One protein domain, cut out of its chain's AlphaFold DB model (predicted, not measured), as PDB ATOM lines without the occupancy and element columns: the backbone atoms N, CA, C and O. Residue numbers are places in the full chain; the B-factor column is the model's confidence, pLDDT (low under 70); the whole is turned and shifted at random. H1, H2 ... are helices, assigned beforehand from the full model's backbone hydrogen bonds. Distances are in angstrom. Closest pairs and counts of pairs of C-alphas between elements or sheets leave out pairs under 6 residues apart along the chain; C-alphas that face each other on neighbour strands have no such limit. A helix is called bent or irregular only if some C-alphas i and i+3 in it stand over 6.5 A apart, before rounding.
ATOM      1  N   GLN A1117      45.765   0.461   6.840       79.50
ATOM      2  CA  GLN A1117      44.673   1.404   7.086       79.50
ATOM      3  C   GLN A1117      44.228   1.345   8.561       79.50
ATOM      4  O   GLN A1117      43.297   0.605   8.902       79.50
ATOM      5  N   PRO A1118      44.843   2.137   9.468       82.31
ATOM      6  CA  PRO A1118      44.575   2.081  10.912       82.31
ATOM      7  C   PRO A1118      43.133   2.455  11.283       82.31
ATOM      8  O   PRO A1118      42.659   2.125  12.364       82.31
ATOM      9  N   GLU A1119      42.425   3.125  10.380       84.00
ATOM     10  CA  GLU A1119      41.055   3.604  10.562       84.00
ATOM     11  C   GLU A1119      40.066   2.450  10.748       84.00
ATOM     12  O   GLU A1119      39.229   2.502  11.643       84.00
ATOM     13  N   SER A1120      40.248   1.371   9.982       80.94
ATOM     14  CA  SER A1120      39.422   0.155  10.024       80.94
ATOM     15  C   SER A1120      39.469  -0.594  11.366       80.94
ATOM     16  O   SER A1120      38.565  -1.361  11.697       80.94
ATOM     17  N   VAL A1121      40.524  -0.378  12.159       87.25
ATOM     18  CA  VAL A1121      40.740  -1.023  13.465       87.25
ATOM     19  C   VAL A1121      40.670  -0.050  14.640       87.25
ATOM     20  O   VAL A1121      40.692  -0.480  15.795       87.25
ATOM     21  N   ALA A1122      40.569   1.254  14.366       87.94
ATOM     22  CA  ALA A1122      40.617   2.312  15.370       87.94
ATOM     23  C   ALA A1122      39.524   2.156  16.427       87.94
ATOM     24  O   ALA A1122      39.796   2.254  17.622       87.94
ATOM     25  N   LEU A1123      38.308   1.852  15.983       88.19
ATOM     26  CA  LEU A1123      37.143   1.673  16.835       88.19
ATOM     27  C   LEU A1123      37.302   0.493  17.806       88.19
ATOM     28  O   LEU A1123      37.105   0.643  19.010       88.19
ATOM     29  N   TRP A1124      37.759  -0.654  17.309       86.94
ATOM     30  CA  TRP A1124      37.980  -1.851  18.123       86.94
ATOM     31  C   TRP A1124      39.075  -1.645  19.174       86.94
ATOM     32  O   TRP A1124      38.903  -1.996  20.340       86.94
ATOM     33  N   TYR A1125      40.192  -1.015  18.797       87.62
ATOM     34  CA  TYR A1125      41.237  -0.668  19.761       87.62
ATOM     35  C   TYR A1125      40.800   0.411  20.754       87.62
ATOM     36  O   TYR A1125      41.248   0.369  21.904       87.62
ATOM     37  N   ALA A1126      39.915   1.329  20.357       87.75
ATOM     38  CA  ALA A1126      39.324   2.308  21.262       87.75
ATOM     39  C   ALA A1126      38.474   1.634  22.344       87.75
ATOM     40  O   ALA A1126      38.694   1.888  23.527       87.75
ATOM     41  N   LEU A1127      37.589   0.707  21.960       86.44
ATOM     42  CA  LEU A1127      36.754  -0.056  22.896       86.44
ATOM     43  C   LEU A1127      37.565  -0.902  23.881       86.44
ATOM     44  O   LEU A1127      37.198  -1.035  25.046       86.44
ATOM     45  N   MET A1128      38.693  -1.453  23.432       85.38
ATOM     46  CA  MET A1128      39.596  -2.223  24.291       85.38
ATOM     47  C   MET A1128      40.501  -1.349  25.173       85.38
ATOM     48  O   MET A1128      41.286  -1.884  25.955       85.38
ATOM     49  N   GLY A1129      40.462  -0.020  25.025       84.62
ATOM     50  CA  GLY A1129      41.377   0.892  25.716       84.62
ATOM     51  C   GLY A1129      42.836   0.787  25.247       84.62
ATOM     52  O   GLY A1129      43.745   1.289  25.908       84.62
ATOM     53  N   ARG A1130      43.101   0.165  24.092       85.75
ATOM     54  CA  ARG A1130      44.446  -0.087  23.537       85.75
ATOM     55  C   ARG A1130      44.959   1.090  22.695       85.75
ATOM     56  O   ARG A1130      45.454   0.922  21.580       85.75
ATOM     57  N   ARG A1131      44.875   2.305  23.247       87.50
ATOM     58  CA  ARG A1131      45.273   3.566  22.586       87.50
ATOM     59  C   ARG A1131      46.740   3.586  22.145       87.50
ATOM     60  O   ARG A1131      47.048   4.085  21.067       87.50
ATOM     61  N   THR A1132      47.643   3.042  22.958       87.00
ATOM     62  CA  THR A1132      49.090   3.007  22.676       87.00
ATOM     63  C   THR A1132      49.422   2.189  21.428       87.00
ATOM     64  O   THR A1132      50.228   2.626  20.607       87.00
ATOM     65  N   LEU A1133      48.759   1.042  21.251       86.81
ATOM     66  CA  LEU A1133      48.888   0.205  20.057       86.81
ATOM     67  C   LEU A1133      48.329   0.913  18.822       86.81
ATOM     68  O   LEU A1133      48.981   0.934  17.781       86.81
ATOM     69  N   LEU A1134      47.174   1.569  18.951       88.88
ATOM     70  CA  LEU A1134      46.606   2.351  17.857       88.88
ATOM     71  C   LEU A1134      47.533   3.506  17.439       88.88
ATOM     72  O   LEU A1134      47.765   3.711  16.250       88.88
ATOM     73  N   ALA A1135      48.134   4.216  18.399       87.50
ATOM     74  CA  ALA A1135      49.117   5.260  18.117       87.50
ATOM     75  C   ALA A1135      50.339   4.712  17.355       87.50
ATOM     76  O   ALA A1135      50.819   5.361  16.429       87.50
ATOM     77  N   ALA A1136      50.830   3.516  17.702       87.56
ATOM     78  CA  ALA A1136      51.916   2.861  16.971       87.56
ATOM     79  C   ALA A1136      51.523   2.518  15.521       87.56
ATOM     80  O   ALA A1136      52.294   2.806  14.604       87.56
ATOM     81  N   LEU A1137      50.306   2.008  15.298       86.94
ATOM     82  CA  LEU A1137      49.780   1.721  13.956       86.94
ATOM     83  C   LEU A1137      49.666   2.990  13.095       86.94
ATOM     84  O   LEU A1137      50.087   2.985  11.941       86.94
ATOM     85  N   TYR A1138      49.187   4.107  13.655       87.88
ATOM     86  CA  TYR A1138      49.148   5.391  12.938       87.88
ATOM     87  C   TYR A1138      50.548   5.925  12.582       87.88
ATOM     88  O   TYR A1138      50.702   6.555  11.533       87.88
ATOM     89  N   ARG A1139      51.588   5.653  13.391       87.75
ATOM     90  CA  ARG A1139      52.983   5.981  13.019       87.75
ATOM     91  C   ARG A1139      53.462   5.140  11.844       87.75
ATOM     92  O   ARG A1139      54.080   5.685  10.933       87.75
ATOM     93  N   GLN A1140      53.157   3.843  11.853       84.19
ATOM     94  CA  GLN A1140      53.510   2.936  10.762       84.19
ATOM     95  C   GLN A1140      52.806   3.327   9.453       84.19
ATOM     96  O   GLN A1140      53.434   3.327   8.399       84.19
ATOM     97  N   ALA A1141      51.555   3.785   9.538       83.25
ATOM     98  CA  ALA A1141      50.786   4.342   8.424       83.25
ATOM     99  C   ALA A1141      51.198   5.781   8.021       83.25
ATOM    100  O   ALA A1141      50.480   6.446   7.279       83.25
ATOM    101  N   LYS A1142      52.334   6.299   8.522       84.19
ATOM    102  CA  LYS A1142      52.873   7.651   8.247       84.19
ATOM    103  C   LYS A1142      51.941   8.818   8.639       84.19
ATOM    104  O   LYS A1142      52.173   9.957   8.237       84.19
ATOM    105  N   GLN A1143      50.936   8.586   9.484       84.75
ATOM    106  CA  GLN A1143      50.010   9.605  10.000       84.75
ATOM    107  C   GLN A1143      50.446  10.104  11.392       84.75
ATOM    108  O   GLN A1143      49.757   9.930  12.401       84.75
ATOM    109  N   THR A1144      51.609  10.758  11.457       86.25
ATOM    110  CA  THR A1144      52.257  11.163  12.722       86.25
ATOM    111  C   THR A1144      51.407  12.098  13.586       86.25
ATOM    112  O   THR A1144      51.353  11.919  14.796       86.25
ATOM    113  N   LYS A1145      50.649  13.025  12.983       86.88
ATOM    114  CA  LYS A1145      49.784  13.969  13.720       86.88
ATOM    115  C   LYS A1145      48.743  13.272  14.603       86.88
ATOM    116  O   LYS A1145      48.497  13.706  15.725       86.88
ATOM    117  N   VAL A1146      48.129  12.201  14.096       84.94
ATOM    118  CA  VAL A1146      47.121  11.428  14.839       84.94
ATOM    119  C   VAL A1146      47.802  10.570  15.902       84.94
ATOM    120  O   VAL A1146      47.324  10.501  17.030       84.94
ATOM    121  N   ALA A1147      48.955   9.981  15.583       86.75
ATOM    122  CA  ALA A1147      49.736   9.217  16.547       86.75
ATOM    123  C   ALA A1147      50.228  10.060  17.736       86.75
ATOM    124  O   ALA A1147      50.189   9.588  18.872       86.75
ATOM    125  N   ASP A1148      50.664  11.297  17.491       88.81
ATOM    126  CA  ASP A1148      51.108  12.223  18.533       88.81
ATOM    127  C   ASP A1148      49.929  12.689  19.389       88.81
ATOM    128  O   ASP A1148      50.036  12.744  20.612       88.81
ATOM    129  N   PHE A1149      48.768  12.942  18.773       89.62
ATOM    130  CA  PHE A1149      47.532  13.208  19.506       89.62
ATOM    131  C   PHE A1149      47.169  12.042  20.435       89.62
ATOM    132  O   PHE A1149      46.974  12.254  21.633       89.62
ATOM    133  N   LEU A1150      47.152  10.816  19.897       87.75
ATOM    134  CA  LEU A1150      46.860   9.584  20.628       87.75
ATOM    135  C   LEU A1150      47.956   9.191  21.624       87.75
ATOM    136  O   LEU A1150      47.741   8.236  22.362       87.75
ATOM    137  N   ALA A1151      49.106   9.866  21.679       87.00
ATOM    138  CA  ALA A1151      50.119   9.643  22.711       87.00
ATOM    139  C   ALA A1151      49.785  10.386  24.017       87.00
ATOM    140  O   ALA A1151      50.080   9.874  25.098       87.00
ATOM    141  N   ASN A1152      49.100  11.532  23.936       87.00
ATOM    142  CA  ASN A1152      48.711  12.335  25.102       87.00
ATOM    143  C   ASN A1152      47.678  11.624  25.974       87.00
ATOM    144  O   ASN A1152      46.876  10.840  25.472       87.00
ATOM    145  N   ASP A1153      47.659  11.912  27.272       84.50
ATOM    146  CA  ASP A1153      46.657  11.335  28.162       84.50
ATOM    147  C   ASP A1153      45.260  11.917  27.881       84.50
ATOM    148  O   ASP A1153      44.956  13.060  28.210       84.50
ATOM    149  N   LEU A1154      44.405  11.114  27.242       83.81
ATOM    150  CA  LEU A1154      43.036  11.496  26.885       83.81
ATOM    151  C   LEU A1154      42.074  11.464  28.084       83.81
ATOM    152  O   LEU A1154      40.915  11.850  27.932       83.81
ATOM    153  N   SER A1155      42.534  11.033  29.266       80.62
ATOM    154  CA  SER A1155      41.778  11.203  30.510       80.62
ATOM    155  C   SER A1155      41.784  12.660  30.996       80.62
ATOM    156  O   SER A1155      40.848  13.086  31.676       80.62
ATOM    157  N   GLU A1156      42.782  13.453  30.591       87.94
ATOM    158  CA  GLU A1156      42.868  14.871  30.914       87.94
ATOM    159  C   GLU A1156      41.883  15.700  30.074       87.94
ATOM    160  O   GLU A1156      41.794  15.587  28.848       87.94
ATOM    161  N   GLU A1157      41.179  16.616  30.741       87.88
ATOM    162  CA  GLU A1157      40.174  17.501  30.147       87.88
ATOM    163  C   GLU A1157      40.604  18.248  28.859       87.88
ATOM    164  O   GLU A1157      39.815  18.257  27.903       87.88
ATOM    165  N   PRO A1158      41.819  18.835  28.740       89.94
ATOM    166  CA  PRO A1158      42.226  19.532  27.517       89.94
ATOM    167  C   PRO A1158      42.345  18.603  26.304       89.94
ATOM    168  O   PRO A1158      42.023  19.007  25.183       89.94
ATOM    169  N   TRP A1159      42.797  17.363  26.498       88.75
ATOM    170  CA  TRP A1159      42.950  16.392  25.415       88.75
ATOM    171  C   TRP A1159      41.638  15.684  25.097       88.75
ATOM    172  O   TRP A1159      41.335  15.478  23.921       88.75
ATOM    173  N   ARG A1160      40.807  15.439  26.114       89.38
ATOM    174  CA  ARG A1160      39.431  14.960  25.959       89.38
ATOM    175  C   ARG A1160      38.579  15.920  25.125       89.38
ATOM    176  O   ARG A1160      37.948  15.500  24.161       89.38
ATOM    177  N   THR A1161      38.642  17.222  25.412       89.56
ATOM    178  CA  THR A1161      37.909  18.254  24.649       89.56
ATOM    179  C   THR A1161      38.393  18.337  23.195       89.56
ATOM    180  O   THR A1161      37.611  18.582  22.275       89.56
ATOM    181  N   LYS A1162      39.691  18.119  22.947       91.19
ATOM    182  CA  LYS A1162      40.227  18.026  21.578       91.19
ATOM    183  C   LYS A1162      39.752  16.754  20.868       91.19
ATOM    184  O   LYS A1162      39.406  16.840  19.693       91.19
ATOM    185  N   ALA A1163      39.703  15.610  21.560       91.44
ATOM    186  CA  ALA A1163      39.168  14.358  21.015       91.44
ATOM    187  C   ALA A1163      37.711  14.533  20.577       91.44
ATOM    188  O   ALA A1163      37.356  14.168  19.463       91.44
ATOM    189  N   GLU A1164      36.906  15.177  21.421       92.38
ATOM    190  CA  GLU A1164      35.502  15.482  21.160       92.38
ATOM    191  C   GLU A1164      35.313  16.393  19.938       92.38
ATOM    192  O   GLU A1164      34.531  16.079  19.043       92.38
ATOM    193  N   LYS A1165      36.065  17.497  19.847       92.94
ATOM    194  CA  LYS A1165      36.009  18.389  18.674       92.94
ATOM    195  C   LYS A1165      36.392  17.660  17.387       92.94
ATOM    196  O   LYS A1165      35.737  17.842  16.363       92.94
ATOM    197  N   ASN A1166      37.417  16.812  17.452       92.44
ATOM    198  CA  ASN A1166      37.829  15.985  16.321       92.44
ATOM    199  C   ASN A1166      36.751  14.954  15.953       92.44
ATOM    200  O   ASN A1166      36.523  14.719  14.771       92.44
ATOM    201  N   ALA A1167      36.053  14.381  16.937       92.81
ATOM    202  CA  ALA A1167      34.970  13.431  16.709       92.81
ATOM    203  C   ALA A1167      33.823  14.063  15.905       92.81
ATOM    204  O   ALA A1167      33.422  13.502  14.884       92.81
ATOM    205  N   PHE A1168      33.358  15.259  16.291       92.06
ATOM    206  CA  PHE A1168      32.315  15.990  15.555       92.06
ATOM    207  C   PHE A1168      32.751  16.406  14.147       92.06
ATOM    208  O   PHE A1168      31.948  16.372  13.215       92.06
ATOM    209  N   GLU A1169      34.021  16.766  13.963       93.06
ATOM    210  CA  GLU A1169      34.550  17.078  12.633       93.06
ATOM    211  C   GLU A1169      34.576  15.832  11.730       93.06
ATOM    212  O   GLU A1169      34.224  15.904  10.553       93.06
ATOM    213  N   LEU A1170      34.881  14.655  12.285       91.06
ATOM    214  CA  LEU A1170      34.803  13.384  11.560       91.06
ATOM    215  C   LEU A1170      33.364  12.992  11.186       91.06
ATOM    216  O   LEU A1170      33.159  12.440  10.102       91.06
ATOM    217  N   VAL A1171      32.364  13.329  12.016       89.38
ATOM    218  CA  VAL A1171      30.940  13.178  11.647       89.38
ATOM    219  C   VAL A1171      30.627  14.009  10.403       89.38
ATOM    220  O   VAL A1171      30.033  13.500   9.454       89.38
ATOM    221  N   ARG A1172      31.072  15.274  10.363       88.81
ATOM    222  CA  ARG A1172      30.861  16.168   9.206       88.81
ATOM    223  C   ARG A1172      31.502  15.631   7.930       88.81
ATOM    224  O   ARG A1172      30.940  15.788   6.851       88.81
ATOM    225  N   GLN A1173      32.639  14.953   8.061       88.94
ATOM    226  CA  GLN A1173      33.342  14.300   6.955       88.94
ATOM    227  C   GLN A1173      32.728  12.949   6.541       88.94
ATOM    228  O   GLN A1173      33.262  12.304   5.643       88.94
ATOM    229  N   ARG A1174      31.628  12.505   7.172       86.38
ATOM    230  CA  ARG A1174      30.990  11.187   6.966       86.38
ATOM    231  C   ARG A1174      31.907   9.997   7.280       86.38
ATOM    232  O   ARG A1174      31.727   8.900   6.755       86.38
ATOM    233  N   ARG A1175      32.896  10.193   8.156       86.75
ATOM    234  CA  ARG A1175      33.847   9.157   8.590       86.75
ATOM    235  C   ARG A1175      33.403   8.570   9.926       86.75
ATOM    236  O   ARG A1175      34.043   8.774  10.956       86.75
ATOM    237  N   PHE A1176      32.268   7.877   9.898       87.00
ATOM    238  CA  PHE A1176      31.523   7.483  11.096       87.00
ATOM    239  C   PHE A1176      32.289   6.515  12.012       87.00
ATOM    240  O   PHE A1176      32.420   6.803  13.194       87.00
ATOM    241  N   GLU A1177      32.894   5.447  11.480       84.50
ATOM    242  CA  GLU A1177      33.652   4.462  12.283       84.50
ATOM    243  C   GLU A1177      34.789   5.113  13.087       84.50
ATOM    244  O   GLU A1177      34.985   4.837  14.274       84.50
ATOM    245  N   LEU A1178      35.511   6.039  12.450       88.00
ATOM    246  CA  LEU A1178      36.585   6.781  13.097       88.00
ATOM    247  C   LEU A1178      36.035   7.807  14.094       88.00
ATOM    248  O   LEU A1178      36.599   7.977  15.171       88.00
ATOM    249  N   SER A1179      34.922   8.465  13.770       90.19
ATOM    250  CA  SER A1179      34.239   9.370  14.694       90.19
ATOM    251  C   SER A1179      33.825   8.653  15.986       90.19
ATOM    252  O   SER A1179      34.149   9.131  17.074       90.19
ATOM    253  N   CYS A1180      33.235   7.457  15.877       91.00
ATOM    254  CA  CYS A1180      32.878   6.616  17.020       91.00
ATOM    255  C   CYS A1180      34.103   6.302  17.892       91.00
ATOM    256  O   CYS A1180      34.035   6.427  19.114       91.00
ATOM    257  N   ALA A1181      35.253   5.983  17.287       90.75
ATOM    258  CA  ALA A1181      36.495   5.742  18.026       90.75
ATOM    259  C   ALA A1181      36.932   6.975  18.844       90.75
ATOM    260  O   ALA A1181      37.296   6.856  20.014       90.75
ATOM    261  N   PHE A1182      36.854   8.173  18.255       91.69
ATOM    262  CA  PHE A1182      37.194   9.428  18.936       91.69
ATOM    263  C   PHE A1182      36.192   9.811  20.033       91.69
ATOM    264  O   PHE A1182      36.612  10.317  21.074       91.69
ATOM    265  N   PHE A1183      34.901   9.521  19.860       92.69
ATOM    266  CA  PHE A1183      33.907   9.679  20.923       92.69
ATOM    267  C   PHE A1183      34.153   8.721  22.096       92.69
ATOM    268  O   PHE A1183      34.075   9.143  23.251       92.69
ATOM    269  N   VAL A1184      34.539   7.467  21.827       91.50
ATOM    270  CA  VAL A1184      34.947   6.510  22.871       91.50
ATOM    271  C   VAL A1184      36.177   7.026  23.625       91.50
ATOM    272  O   VAL A1184      36.170   7.058  24.854       91.50
ATOM    273  N   PHE A1185      37.195   7.529  22.920       90.25
ATOM    274  CA  PHE A1185      38.360   8.152  23.560       90.25
ATOM    275  C   PHE A1185      38.017   9.399  24.382       90.25
ATOM    276  O   PHE A1185      38.662   9.658  25.396       90.25
ATOM    277  N   ALA A1186      37.001  10.159  23.970       89.56
ATOM    278  CA  ALA A1186      36.503  11.317  24.703       89.56
ATOM    279  C   ALA A1186      35.630  10.946  25.921       89.56
ATOM    280  O   ALA A1186      35.113  11.840  26.591       89.56
ATOM    281  N   ASN A1187      35.449   9.651  26.215       88.94
ATOM    282  CA  ASN A1187      34.518   9.137  27.223       88.94
ATOM    283  C   ASN A1187      33.054   9.568  26.971       88.94
ATOM    284  O   ASN A1187      32.268   9.758  27.899       88.94
ATOM    285  N   ARG A1188      32.689   9.733  25.694       87.94
ATOM    286  CA  ARG A1188      31.358  10.114  25.206       87.94
ATOM    287  C   ARG A1188      30.710   8.940  24.464       87.94
ATOM    288  O   ARG A1188      30.387   9.020  23.286       87.94
ATOM    289  N   ALA A1189      30.528   7.821  25.167       85.44
ATOM    290  CA  ALA A1189      30.014   6.584  24.571       85.44
ATOM    291  C   ALA A1189      28.611   6.731  23.944       85.44
ATOM    292  O   ALA A1189      28.329   6.088  22.941       85.44
ATOM    293  N   ARG A1190      27.746   7.595  24.498       85.44
ATOM    294  CA  ARG A1190      26.402   7.847  23.942       85.44
ATOM    295  C   ARG A1190      26.467   8.468  22.551       85.44
ATOM    296  O   ARG A1190      25.822   7.971  21.643       85.44
ATOM    297  N   ASP A1191      27.315   9.474  22.370       88.19
ATOM    298  CA  ASP A1191      27.471  10.132  21.072       88.19
ATOM    299  C   ASP A1191      28.101   9.201  20.032       88.19
ATOM    300  O   ASP A1191      27.767   9.282  18.855       88.19
ATOM    301  N   ALA A1192      28.969   8.274  20.458       87.31
ATOM    302  CA  ALA A1192      29.463   7.216  19.579       87.31
ATOM    303  C   ALA A1192      28.314   6.329  19.062       87.31
ATOM    304  O   ALA A1192      28.269   6.031  17.874       87.31
ATOM    305  N   ILE A1193      27.374   5.946  19.933       84.75
ATOM    306  CA  ILE A1193      26.199   5.138  19.565       84.75
ATOM    307  C   ILE A1193      25.260   5.927  18.644       84.75
ATOM    308  O   ILE A1193      24.815   5.397  17.629       84.75
ATOM    309  N   ASP A1194      25.001   7.201  18.946       83.75
ATOM    310  CA  ASP A1194      24.133   8.056  18.127       83.75
ATOM    311  C   ASP A1194      24.690   8.229  16.703       83.75
ATOM    312  O   ASP A1194      23.953   8.168  15.714       83.75
ATOM    313  N   VAL A1195      26.012   8.403  16.584       85.00
ATOM    314  CA  VAL A1195      26.693   8.487  15.287       85.00
ATOM    315  C   VAL A1195      26.628   7.159  14.544       85.00
ATOM    316  O   VAL A1195      26.343   7.162  13.345       85.00
ATOM    317  N   ASP A1196      26.825   6.042  15.240       77.06
ATOM    318  CA  ASP A1196      26.712   4.703  14.663       77.06
ATOM    319  C   ASP A1196      25.317   4.440  14.079       77.06
ATOM    320  O   ASP A1196      25.178   4.059  12.915       77.06
ATOM    321  N   ALA A1197      24.271   4.760  14.846       71.81
ATOM    322  CA  ALA A1197      22.882   4.645  14.416       71.81
ATOM    323  C   ALA A1197      22.573   5.553  13.211       71.81
ATOM    324  O   ALA A1197      21.849   5.162  12.293       71.81
ATOM    325  N   SER A1198      23.147   6.761  13.175       69.06
ATOM    326  CA  SER A1198      22.960   7.704  12.063       69.06
ATOM    327  C   SER A1198      23.654   7.274  10.763       69.06
ATOM    328  O   SER A1198      23.225   7.670   9.679       69.06
ATOM    329  N   ALA A1199      24.698   6.443  10.848       64.62
ATOM    330  CA  ALA A1199      25.472   5.990   9.698       64.62
ATOM    331  C   ALA A1199      24.753   4.915   8.856       64.62
ATOM    332  O   ALA A1199      25.284   4.502   7.825       64.62
ATOM    333  N   GLY A1200      23.592   4.409   9.303       52.03
ATOM    334  CA  GLY A1200      22.832   3.335   8.640       52.03
ATOM    335  C   GLY A1200      23.537   1.970   8.639       52.03
ATOM    336  O   GLY A1200      22.982   0.967   8.196       52.03
ATOM    337  N   LYS A1201      24.759   1.919   9.165       52.38
ATOM    338  CA  LYS A1201      25.518   0.716   9.457       52.38
ATOM    339  C   LYS A1201      25.461   0.560  10.972       52.38
ATOM    340  O   LYS A1201      26.298   1.128  11.650       52.38
ATOM    341  N   CYS A1202      24.464  -0.137  11.514       46.94
ATOM    342  CA  CYS A1202      24.481  -0.464  12.944       46.94
ATOM    343  C   CYS A1202      25.665  -1.407  13.200       46.94
ATOM    344  O   CYS A1202      25.558  -2.621  12.988       46.94
ATOM    345  N   TRP A1203      26.816  -0.851  13.571       50.69
ATOM    346  CA  TRP A1203      27.982  -1.601  14.005       50.69
ATOM    347  C   TRP A1203      27.801  -2.076  15.446       50.69
ATOM    348  O   TRP A1203      28.458  -3.035  15.821       50.69
ATOM    349  N   TYR A1204      26.875  -1.501  16.221       45.25
ATOM    350  CA  TYR A1204      26.594  -1.910  17.598       45.25
ATOM    351  C   TYR A1204      25.154  -2.389  17.801       45.25
ATOM    352  O   TYR A1204      24.203  -1.634  17.633       45.25
ATOM    353  N   TYR A1205      25.005  -3.643  18.233       34.72
ATOM    354  CA  TYR A1205      23.937  -3.994  19.170       34.72
ATOM    355  C   TYR A1205      24.462  -3.667  20.575       34.72
ATOM    356  O   TYR A1205      25.642  -3.937  20.827       34.72
ATOM    357  N   PRO A1206      23.666  -3.068  21.478       29.09
ATOM    358  CA  PRO A1206      24.134  -2.753  22.821       29.09
ATOM    359  C   PRO A1206      24.534  -4.048  23.537       29.09
ATOM    360  O   PRO A1206      23.678  -4.899  23.774       29.09
ATOM    361  N   VAL A1207      25.828  -4.183  23.841       26.61
ATOM    362  CA  VAL A1207      26.364  -5.155  24.810       26.61
ATOM    363  C   VAL A1207      26.006  -4.703  26.224       26.61
ATOM    364  O   VAL A1207      26.050  -3.473  26.489       26.61
TER     365      VAL A1207
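What this domain is: This is residues 1117 to 1207 of the 1207 residues of the protein "DMXL1 protein" of Symbiodinium natans (UniProt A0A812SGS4). A helix, H5, sits near the middle with H1, H4 and H6 packed round it; H4, H5 and H6 run alternately one way and the other, while the small hairpin of H2 and H3 lies off to one side, with H2 packed on H1 and H3 on the far side of H2 from H6. Residues 1199 to 1207, after H6, form a tail with no named element. The printed part has 91 residues with six named helices, H1 to H6 in order along the chain, and no named strand: the class is all helix. It is compact, with a radius of gyration of the C-alphas of 12.2 A, and rounded, with spans of 31 by 28 by 26 A.

Where its parts are: H1, residues 1119 to 1127, begins with C-alpha 1119 at (41.055, 3.604, 10.562) and is 13.6 A long from first to last C-alpha; it is irregular, with C-alphas 1120 and 1123 7.3 A apart. H2, residues 1131 to 1140, measures 14.4 A, and H3, residues 1144 to 1149, 8.5 A. H4, residues 1157 to 1172, is the longest at 23.0 A, beginning with C-alpha 1157 at (40.174, 17.501, 30.147). H5, residues 1176 to 1185, measures 14.2 A. H6, residues 1189 to 1198, measures 14.4 A and ends with C-alpha 1198 at (22.960, 7.704, 12.063).

How they stand to each other: H5 is the hub, touching three helices. It touches H1, with the closest C-alphas, those of Leu 1123 and Ala 1181, 4.3 A apart, at a shallow tilt of 32 degrees, the same way. H4 and H5 form a hairpin at 11 degrees, closest at the C-alphas of Ala 1167 and Ser 1179, 4.6 A. H5 and H6 form another at 8 degrees, closest at the C-alphas of Cys 1180 and Ala 1192, 4.3 A. H4 and H6 are close but not clearly touching, with the C-alphas of Val 1171 and Val 1195 7.3 A apart. H1 and H2 form a hairpin at 16 degrees, closest at the C-alphas of Tyr 1125 and Leu 1134, 6.4 A. H2 and H3 form one at 15 degrees, closest at the C-alphas of Ala 1135 and Ala 1147, 4.3 A. H3 and H4 are only just apart, closest 8.1 A. Every O i to N i+4 pair is within hydrogen-bond range in H2, H3, H4, H5 and H6; in H1, 3 of 5 are.

The domain as a whole: The C-alphas farthest apart, of Lys 1142 and Pro 1206, are 33.9 A apart. The printed part has no cut and ends at the chain's last residue. No link is long. Mean pLDDT of the printed part is 82.9; residues 1198 to 1207 are under 70.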